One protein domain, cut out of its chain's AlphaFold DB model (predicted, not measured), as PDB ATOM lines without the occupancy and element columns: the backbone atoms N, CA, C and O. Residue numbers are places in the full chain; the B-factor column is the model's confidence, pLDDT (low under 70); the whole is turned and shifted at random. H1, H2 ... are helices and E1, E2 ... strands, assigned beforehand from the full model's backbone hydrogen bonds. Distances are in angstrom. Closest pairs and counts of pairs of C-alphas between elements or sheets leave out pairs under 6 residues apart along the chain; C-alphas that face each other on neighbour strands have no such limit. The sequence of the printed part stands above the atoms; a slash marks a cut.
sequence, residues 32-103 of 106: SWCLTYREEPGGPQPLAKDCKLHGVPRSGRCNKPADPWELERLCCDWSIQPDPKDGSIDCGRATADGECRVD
ATOM      1  N   SER A  32      79.414  58.958  65.991       88.12
ATOM      2  CA  SER A  32      79.740  59.653  64.744       88.12
ATOM      3  C   SER A  32      79.748  58.689  63.554       88.12
ATOM      4  O   SER A  32      80.434  57.661  63.583       88.12
ATOM      5  N   TRP A  33      79.043  59.055  62.486       90.75
ATOM      6  CA  TRP A  33      78.965  58.308  61.231       90.75
ATOM      7  C   TRP A  33      79.309  59.189  60.023       90.75
ATOM      8  O   TRP A  33      79.049  60.389  60.006       90.75
ATOM      9  N   CYS A  34      79.859  58.571  58.983       90.88
ATOM     10  CA  CYS A  34      79.932  59.131  57.640       90.88
ATOM     11  C   CYS A  34      78.745  58.602  56.832       90.88
ATOM     12  O   CYS A  34      78.701  57.407  56.535       90.88
ATOM     13  N   LEU A  35      77.810  59.477  56.478       92.12
ATOM     14  CA  LEU A  35      76.705  59.177  55.583       92.12
ATOM     15  C   LEU A  35      77.130  59.452  54.143       92.12
ATOM     16  O   LEU A  35      77.556  60.555  53.815       92.12
ATOM     17  N   THR A  36      76.961  58.462  53.276       93.44
ATOM     18  CA  THR A  36      77.017  58.648  51.823       93.44
ATOM     19  C   THR A  36      75.652  58.357  51.226       93.44
ATOM     20  O   THR A  36      74.988  57.411  51.647       93.44
ATOM     21  N   TYR A  37      75.214  59.176  50.277       92.25
ATOM     22  CA  TYR A  37      73.902  59.046  49.644       92.25
ATOM     23  C   TYR A  37      73.936  59.594  48.222       92.25
ATOM     24  O   TYR A  37      74.903  60.230  47.811       92.25
ATOM     25  N   ARG A  38      72.889  59.334  47.449       91.94
ATOM     26  CA  ARG A  38      72.644  59.986  46.163       91.94
ATOM     27  C   ARG A  38      71.481  60.940  46.304       91.94
ATOM     28  O   ARG A  38      70.470  60.587  46.904       91.94
ATOM     29  N   GLU A  39      71.606  62.120  45.723       88.38
ATOM     30  CA  GLU A  39      70.464  63.007  45.555       88.38
ATOM     31  C   GLU A  39      69.700  62.610  44.298       88.38
ATOM     32  O   GLU A  39      70.252  62.572  43.196       88.38
ATOM     33  N   GLU A  40      68.411  62.329  44.452       83.44
ATOM     34  CA  GLU A  40      67.505  62.212  43.320       83.44
ATOM     35  C   GLU A  40      66.535  63.399  43.275       83.44
ATOM     36  O   GLU A  40      66.017  63.829  44.312       83.44
ATOM     37  N   PRO A  41      66.234  63.923  42.072       78.62
ATOM     38  CA  PRO A  41      65.221  64.953  41.908       78.62
ATOM     39  C   PRO A  41      63.837  64.374  42.244       78.62
ATOM     40  O   PRO A  41      63.223  63.670  41.447       78.62
ATOM     41  N   GLY A  42      63.359  64.670  43.455       61.94
ATOM     42  CA  GLY A  42      62.103  64.164  44.018       61.94
ATOM     43  C   GLY A  42      60.967  65.186  44.087       61.94
ATOM     44  O   GLY A  42      59.947  64.917  44.717       61.94
ATOM     45  N   GLY A  43      61.128  66.362  43.469       68.94
ATOM     46  CA  GLY A  43      60.182  67.477  43.547       68.94
ATOM     47  C   GLY A  43      60.876  68.772  43.991       68.94
ATOM     48  O   GLY A  43      62.002  69.016  43.566       68.94
ATOM     49  N   PRO A  44      60.238  69.629  44.813       73.75
ATOM     50  CA  PRO A  44      60.803  70.924  45.213       73.75
ATOM     51  C   PRO A  44      62.036  70.833  46.131       73.75
ATOM     52  O   PRO A  44      62.698  71.848  46.327       73.75
ATOM     53  N   GLN A  45      62.353  69.657  46.683       69.19
ATOM     54  CA  GLN A  45      63.592  69.394  47.421       69.19
ATOM     55  C   GLN A  45      64.211  68.069  46.937       69.19
ATOM     56  O   GLN A  45      63.458  67.128  46.656       69.19
ATOM     57  N   PRO A  46      65.548  67.991  46.794       74.94
ATOM     58  CA  PRO A  46      66.231  66.741  46.476       74.94
ATOM     59  C   PRO A  46      66.004  65.724  47.597       74.94
ATOM     60  O   PRO A  46      66.005  66.072  48.778       74.94
ATOM     61  N   LEU A  47      65.767  64.467  47.222       81.81
ATOM     62  CA  LEU A  47      65.582  63.371  48.171       81.81
ATOM     63  C   LEU A  47      66.853  62.531  48.219       81.81
ATOM     64  O   LEU A  47      67.362  62.117  47.175       81.81
ATOM     65  N   ALA A  48      67.329  62.240  49.427       86.38
ATOM     66  CA  ALA A  48      68.416  61.297  49.629       86.38
ATOM     67  C   ALA A  48      67.945  59.864  49.329       86.38
ATOM     68  O   ALA A  48      66.893  59.425  49.802       86.38
ATOM     69  N   LYS A  49      68.740  59.131  48.549       88.31
ATOM     70  CA  LYS A  49      68.577  57.707  48.243       88.31
ATOM     71  C   LYS A  49      69.887  56.950  48.410       88.31
ATOM     72  O   LYS A  49      70.960  57.544  48.474       88.31
ATOM     73  N   ASP A  50      69.780  55.625  48.465       90.75
ATOM     74  CA  ASP A  50      70.915  54.706  48.594       90.75
ATOM     75  C   ASP A  50      71.831  55.038  49.788       90.75
ATOM     76  O   ASP A  50      73.052  54.923  49.698       90.75
ATOM     77  N   CYS A  51      71.240  55.468  50.907       91.25
ATOM     78  CA  CYS A  51      71.975  55.915  52.082       91.25
ATOM     79  C   CYS A  51      72.789  54.794  52.722       91.25
ATOM     80  O   CYS A  51      72.281  53.703  52.997       91.25
ATOM     81  N   LYS A  52      74.053  55.097  53.011       92.81
ATOM     82  CA  LYS A  52      74.974  54.194  53.695       92.81
ATOM     83  C   LYS A  52      75.738  54.912  54.786       92.81
ATOM     84  O   LYS A  52      76.303  55.977  54.533       92.81
ATOM     85  N   LEU A  53      75.801  54.301  55.967       91.50
ATOM     86  CA  LEU A  53      76.649  54.758  57.059       91.50
ATOM     87  C   LEU A  53      77.927  53.932  57.137       91.50
ATOM     88  O   LEU A  53      77.926  52.701  57.089       91.50
ATOM     89  N   HIS A  54      79.028  54.640  57.349       90.12
ATOM     90  CA  HIS A  54      80.330  54.065  57.641       90.12
ATOM     91  C   HIS A  54      80.894  54.719  58.894       90.12
ATOM     92  O   HIS A  54      80.757  55.928  59.080       90.12
ATOM     93  N   GLY A  55      81.509  53.931  59.775       85.25
ATOM     94  CA  GLY A  55      82.092  54.474  61.002       85.25
ATOM     95  C   GLY A  55      83.157  55.517  60.671       85.25
ATOM     96  O   GLY A  55      83.941  55.322  59.737       85.25
ATOM     97  N   VAL A  56      83.194  56.617  61.426       84.88
ATOM     98  CA  VAL A  56      84.219  57.642  61.215       84.88
ATOM     99  C   VAL A  56      85.600  57.026  61.464       84.88
ATOM    100  O   VAL A  56      85.839  56.442  62.526       84.88
ATOM    101  N   PRO A  57      86.527  57.104  60.493       80.75
ATOM    102  CA  PRO A  57      87.852  56.525  60.645       80.75
ATOM    103  C   PRO A  57      88.635  57.240  61.750       80.75
ATOM    104  O   PRO A  57      88.337  58.373  62.113       80.75
ATOM    105  N   ARG A  58      89.719  56.621  62.235       76.25
ATOM    106  CA  ARG A  58      90.586  57.210  63.279       76.25
ATOM    107  C   ARG A  58      91.164  58.584  62.923       76.25
ATOM    108  O   ARG A  58      91.588  59.308  63.812       76.25
ATOM    109  N   SER A  59      91.206  58.934  61.637       78.06
ATOM    110  CA  SER A  59      91.604  60.264  61.164       78.06
ATOM    111  C   SER A  59      90.552  61.350  61.422       78.06
ATOM    112  O   SER A  59      90.846  62.522  61.203       78.06
ATOM    113  N   GLY A  60      89.328  60.978  61.812       75.69
ATOM    114  CA  GLY A  60      88.199  61.887  62.008       75.69
ATOM    115  C   GLY A  60      87.582  62.420  60.712       75.69
ATOM    116  O   GLY A  60      86.682  63.248  60.769       75.69
ATOM    117  N   ARG A  61      88.069  61.990  59.538       82.25
ATOM    118  CA  ARG A  61      87.673  62.553  58.237       82.25
ATOM    119  C   ARG A  61      86.854  61.568  57.418       82.25
ATOM    120  O   ARG A  61      87.334  60.484  57.093       82.25
ATOM    121  N   CYS A  62      85.658  61.994  57.030       85.69
ATOM    122  CA  CYS A  62      84.848  61.314  56.033       85.69
ATOM    123  C   CYS A  62      85.336  61.688  54.626       85.69
ATOM    124  O   CYS A  62      85.582  62.859  54.345       85.69
ATOM    125  N   ASN A  63      85.499  60.697  53.746       86.31
ATOM    126  CA  ASN A  63      85.961  60.917  52.375       86.31
ATOM    127  C   ASN A  63      84.796  60.748  51.407       86.31
ATOM    128  O   ASN A  63      84.160  59.692  51.396       86.31
ATOM    129  N   LYS A  64      84.528  61.784  50.604       86.81
ATOM    130  CA  LYS A  64      83.453  61.755  49.613       86.81
ATOM    131  C   LYS A  64      83.827  60.733  48.530       86.81
ATOM    132  O   LYS A  64      84.956  60.792  48.028       86.81
ATOM    133  N   PRO A  65      82.942  59.782  48.188       88.31
ATOM    134  CA  PRO A  65      83.148  58.926  47.026       88.31
ATOM    135  C   PRO A  65      83.170  59.748  45.728       88.31
ATOM    136  O   PRO A  65      82.876  60.939  45.723       88.31
ATOM    137  N   ALA A  66      83.512  59.115  44.604       89.50
ATOM    138  CA  ALA A  66      83.358  59.764  43.301       89.50
ATOM    139  C   ALA A  66      81.879  60.097  43.026       89.50
ATOM    140  O   ALA A  66      80.992  59.411  43.532       89.50
ATOM    141  N   ASP A  67      81.612  61.104  42.194       87.88
ATOM    142  CA  ASP A  67      80.250  61.461  41.779       87.88
ATOM    143  C   ASP A  67      79.482  60.238  41.227       87.88
ATOM    144  O   ASP A  67      80.089  59.349  40.611       87.88
ATOM    145  N   PRO A  68      78.151  60.140  41.434       88.88
ATOM    146  CA  PRO A  68      77.217  61.180  41.900       88.88
ATOM    147  C   PRO A  68      76.872  61.085  43.400       88.88
ATOM    148  O   PRO A  68      75.736  61.333  43.797       88.88
ATOM    149  N   TRP A  69      77.799  60.608  44.226       90.62
ATOM    150  CA  TRP A  69      77.557  60.405  45.653       90.62
ATOM    151  C   TRP A  69      77.829  61.674  46.441       90.62
ATOM    152  O   TRP A  69      78.892  62.253  46.276       90.62
ATOM    153  N   GLU A  70      76.936  62.034  47.351       90.81
ATOM    154  CA  GLU A  70      77.133  63.058  48.369       90.81
ATOM    155  C   GLU A  70      77.654  62.461  49.677       90.81
ATOM    156  O   GLU A  70      77.580  61.250  49.912       90.81
ATOM    157  N   LEU A  71      78.241  63.322  50.509       90.06
ATOM    158  CA  LEU A  71      78.806  62.952  51.798       90.06
ATOM    159  C   LEU A  71      78.362  63.937  52.873       90.06
ATOM    160  O   LEU A  71      78.544  65.143  52.728       90.06
ATOM    161  N   GLU A  72      77.926  63.391  53.999       89.06
ATOM    162  CA  GLU A  72      77.621  64.143  55.203       89.06
ATOM    163  C   GLU A  72      78.193  63.436  56.431       89.06
ATOM    164  O   GLU A  72      78.313  62.209  56.474       89.06
ATOM    165  N   ARG A  73      78.592  64.209  57.440       88.25
ATOM    166  CA  ARG A  73      78.992  63.658  58.733       88.25
ATOM    167  C   ARG A  73      77.835  63.829  59.699       88.25
ATOM    168  O   ARG A  73      77.285  64.918  59.816       88.25
ATOM    169  N   LEU A  74      77.482  62.750  60.382       88.81
ATOM    170  CA  LEU A  74      76.367  62.720  61.312       88.81
ATOM    171  C   LEU A  74      76.839  62.358  62.716       88.81
ATOM    172  O   LEU A  74      77.750  61.548  62.894       88.81
ATOM    173  N   CYS A  75      76.157  62.924  63.699       88.19
ATOM    174  CA  CYS A  75      76.141  62.487  65.082       88.19
ATOM    175  C   CYS A  75      74.777  61.875  65.369       88.19
ATOM    176  O   CYS A  75      73.755  62.530  65.179       88.19
ATOM    177  N   CYS A  76      74.749  60.629  65.819       87.56
ATOM    178  CA  CYS A  76      73.540  59.844  65.997       87.56
ATOM    179  C   CYS A  76      73.468  59.229  67.395       87.56
ATOM    180  O   CYS A  76      74.480  59.063  68.083       87.56
ATOM    181  N   ASP A  77      72.258  58.851  67.796       87.75
ATOM    182  CA  ASP A  77      72.049  57.974  68.945       87.75
ATOM    183  C   ASP A  77      72.635  56.561  68.701       87.75
ATOM    184  O   ASP A  77      72.824  56.128  67.562       87.75
ATOM    185  N   TRP A  78      72.902  55.809  69.776       84.19
ATOM    186  CA  TRP A  78      73.423  54.432  69.717       84.19
ATOM    187  C   TRP A  78      72.501  53.430  69.013       84.19
ATOM    188  O   TRP A  78      72.963  52.374  68.563       84.19
ATOM    189  N   SER A  79      71.204  53.728  68.950       85.25
ATOM    190  CA  SER A  79      70.209  52.912  68.252       85.25
ATOM    191  C   SER A  79      70.367  52.946  66.731       85.25
ATOM    192  O   SER A  79      69.898  52.027  66.053       85.25
ATOM    193  N   ILE A  80      71.063  53.950  66.191       87.25
ATOM    194  CA  ILE A  80      71.354  54.045  64.766       87.25
ATOM    195  C   ILE A  80      72.535  53.150  64.426       87.25
ATOM    196  O   ILE A  80      73.693  53.439  64.737       87.25
ATOM    197  N   GLN A  81      72.221  52.060  63.737       87.56
ATOM    198  CA  GLN A  81      73.207  51.136  63.205       87.56
ATOM    199  C   GLN A  81      72.901  50.862  61.734       87.56
ATOM    200  O   GLN A  81      71.741  50.611  61.395       87.56
ATOM    201  N   PRO A  82      73.915  50.907  60.857       90.25
ATOM    202  CA  PRO A  82      73.739  50.456  59.488       90.25
ATOM    203  C   PRO A  82      73.519  48.944  59.418       90.25
ATOM    204  O   PRO A  82      73.903  48.201  60.327       90.25
ATOM    205  N   ASP A  83      72.984  48.475  58.292       90.62
ATOM    206  CA  ASP A  83      72.971  47.053  57.973       90.62
ATOM    207  C   ASP A  83      74.418  46.519  57.981       90.62
ATOM    208  O   ASP A  83      75.297  47.057  57.291       90.62
ATOM    209  N   PRO A  84      74.701  45.457  58.754       88.12
ATOM    210  CA  PRO A  84      76.056  44.944  58.917       88.12
ATOM    211  C   PRO A  84      76.649  44.337  57.637       88.12
ATOM    212  O   PRO A  84      77.853  44.088  57.594       88.12
ATOM    213  N   LYS A  85      75.842  44.049  56.607       89.38
ATOM    214  CA  LYS A  85      76.310  43.442  55.355       89.38
ATOM    215  C   LYS A  85      76.882  44.466  54.389       89.38
ATOM    216  O   LYS A  85      77.869  44.169  53.718       89.38
ATOM    217  N   ASP A  86      76.248  45.627  54.273       88.75
ATOM    218  CA  ASP A  86      76.545  46.581  53.201       88.75
ATOM    219  C   ASP A  86      76.574  48.052  53.634       88.75
ATOM    220  O   ASP A  86      76.852  48.924  52.802       88.75
ATOM    221  N   GLY A  87      76.335  48.326  54.917       89.50
ATOM    222  CA  GLY A  87      76.333  49.673  55.469       89.50
ATOM    223  C   GLY A  87      75.028  50.437  55.235       89.50
ATOM    224  O   GLY A  87      74.975  51.617  55.573       89.50
ATOM    225  N   SER A  88      74.010  49.826  54.623       92.19
ATOM    226  CA  SER A  88      72.779  50.526  54.237       92.19
ATOM    227  C   SER A  88      71.953  50.986  55.437       92.19
ATOM    228  O   SER A  88      71.963  50.374  56.505       92.19
ATOM    229  N   ILE A  89      71.233  52.093  55.267       90.75
ATOM    230  CA  ILE A  89      70.271  52.597  56.247       90.75
ATOM    231  C   ILE A  89      69.070  53.221  55.535       90.75
ATOM    232  O   ILE A  89      69.169  53.666  54.391       90.75
ATOM    233  N   ASP A  90      67.938  53.287  56.228       88.19
ATOM    234  CA  ASP A  90      66.836  54.149  55.815       88.19
ATOM    235  C   ASP A  90      67.285  55.622  55.832       88.19
ATOM    236  O   ASP A  90      67.664  56.167  56.874       88.19
ATOM    237  N   CYS A  91      67.236  56.270  54.667       85.00
ATOM    238  CA  CYS A  91      67.585  57.677  54.508       85.00
ATOM    239  C   CYS A  91      66.769  58.604  55.420       85.00
ATOM    240  O   CYS A  91      67.314  59.591  55.916       85.00
ATOM    241  N   GLY A  92      65.489  58.295  55.667       81.38
ATOM    242  CA  GLY A  92      64.620  59.095  56.535       81.38
ATOM    243  C   GLY A  92      65.077  59.061  57.991       81.38
ATOM    244  O   GLY A  92      65.176  60.106  58.636       81.38
ATOM    245  N   ARG A  93      65.507  57.887  58.461       78.44
ATOM    246  CA  ARG A  93      66.041  57.724  59.821       78.44
ATOM    247  C   ARG A  93      67.348  58.478  60.034       78.44
ATOM    248  O   ARG A  93      67.575  59.043  61.099       78.44
ATOM    249  N   ALA A  94      68.196  58.525  59.007       74.75
ATOM    250  CA  ALA A  94      69.475  59.227  59.073       74.75
ATOM    251  C   ALA A  94      69.352  60.762  58.978       74.75
ATOM    252  O   ALA A  94      70.246  61.457  59.451       74.75
ATOM    253  N   THR A  95      68.286  61.301  58.369       68.81
ATOM    254  CA  THR A  95      68.210  62.736  58.011       68.81
ATOM    255  C   THR A  95      67.008  63.496  58.579       68.81
ATOM    256  O   THR A  95      67.090  64.713  58.724       68.81
ATOM    257  N   ALA A  96      65.903  62.825  58.922       64.88
ATOM    258  CA  ALA A  96      64.623  63.484  59.207       64.88
ATOM    259  C   ALA A  96      64.044  63.188  60.603       64.88
ATOM    260  O   ALA A  96      63.409  64.066  61.187       64.88
ATOM    261  N   ASP A  97      64.292  62.006  61.174       63.22
ATOM    262  CA  ASP A  97      63.600  61.554  62.398       63.22
ATOM    263  C   ASP A  97      64.206  62.081  63.715       63.22
ATOM    264  O   ASP A  97      63.785  61.706  64.808       63.22
ATOM    265  N   GLY A  98      65.204  62.967  63.642       63.91
ATOM    266  CA  GLY A  98      65.868  63.529  64.823       63.91
ATOM    267  C   GLY A  98      66.730  62.528  65.602       63.91
ATOM    268  O   GLY A  98      67.231  62.885  66.667       63.91
ATOM    269  N   GLU A  99      66.927  61.312  65.079       77.88
ATOM    270  CA  GLU A  99      67.840  60.280  65.608       77.88
ATOM    271  C   GLU A  99      69.313  60.577  65.263       77.88
ATOM    272  O   GLU A  99      70.230  60.087  65.925       77.88
ATOM    273  N   CYS A 100      69.528  61.434  64.263       83.31
ATOM    274  CA  CYS A 100      70.824  61.927  63.825       83.31
ATOM    275  C   CYS A 100      70.792  63.443  63.614       83.31
ATOM    276  O   CYS A 100      69.754  64.034  63.305       83.31
ATOM    277  N   ARG A 101      71.955  64.075  63.759       84.88
ATOM    278  CA  ARG A 101      72.201  65.487  63.475       84.88
ATOM    279  C   ARG A 101      73.432  65.629  62.608       84.88
ATOM    280  O   ARG A 101      74.403  64.901  62.793       84.88
ATOM    281  N   VAL A 102      73.402  66.605  61.715       82.81
ATOM    282  CA  VAL A 102      74.568  66.980  60.920       82.81
ATOM    283  C   VAL A 102      75.645  67.528  61.846       82.81
ATOM    284  O   VAL A 102      75.408  68.476  62.599       82.81
ATOM    285  N   ASP A 103      76.822  66.913  61.803       77.75
ATOM    286  CA  ASP A 103      78.006  67.414  62.485       77.75
ATOM    287  C   ASP A 103      78.599  68.558  61.658       77.75
ATOM    288  O   ASP A 103      79.254  68.342  60.638       77.75
TER     289      ASP A 103
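What this domain is: This is residues 32 to 103 of the 106 residues of an uncharacterized protein of Puccinia triticina (isolate 1-1 / race 1 (BBBD)) (UniProt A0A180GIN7). A strongly twisted, curled sheet of four antiparallel strands, E2, E1, E3, E4 across, has helix H1 on it. The printed part has 72 residues, with four named strands and one named helix in the order E1, E2, E3, H1, E4 along the chain; the class is mostly strand, with 31 of the 36 residues in named elements held by strands. The whole is compact, radius of gyration of the C-alphas 11.8 A, spanning 36 by 27 by 25 A.

How they stand to each other: In the hairpin of E1, residues 32 to 41, and E2, residues 46 to 55, N 36 and O 52 are within hydrogen-bond range, 2.9 A. E3, residues 69 to 76, is antiparallel to E1, N 35 to O 72 being 2.8 A, and to E4, residues 100 to 102, N 75 to O 101 being 2.8 A. H1, residues 91 to 95, its O i to N i+4 pair within range, has a height of 5.4 A over the sheet.

Where its parts are: E1 spans 27.6 A from C-alpha 32 at (79.740, 59.653, 64.744); E4 ends at C-alpha 102, (74.568, 66.980, 60.920).

The domain as a whole: The printed part has no cut; links E2 to E3 and E3 to H1 are long. pLDDT is under 70 at residues 42 to 43, 45 and 95 to 98.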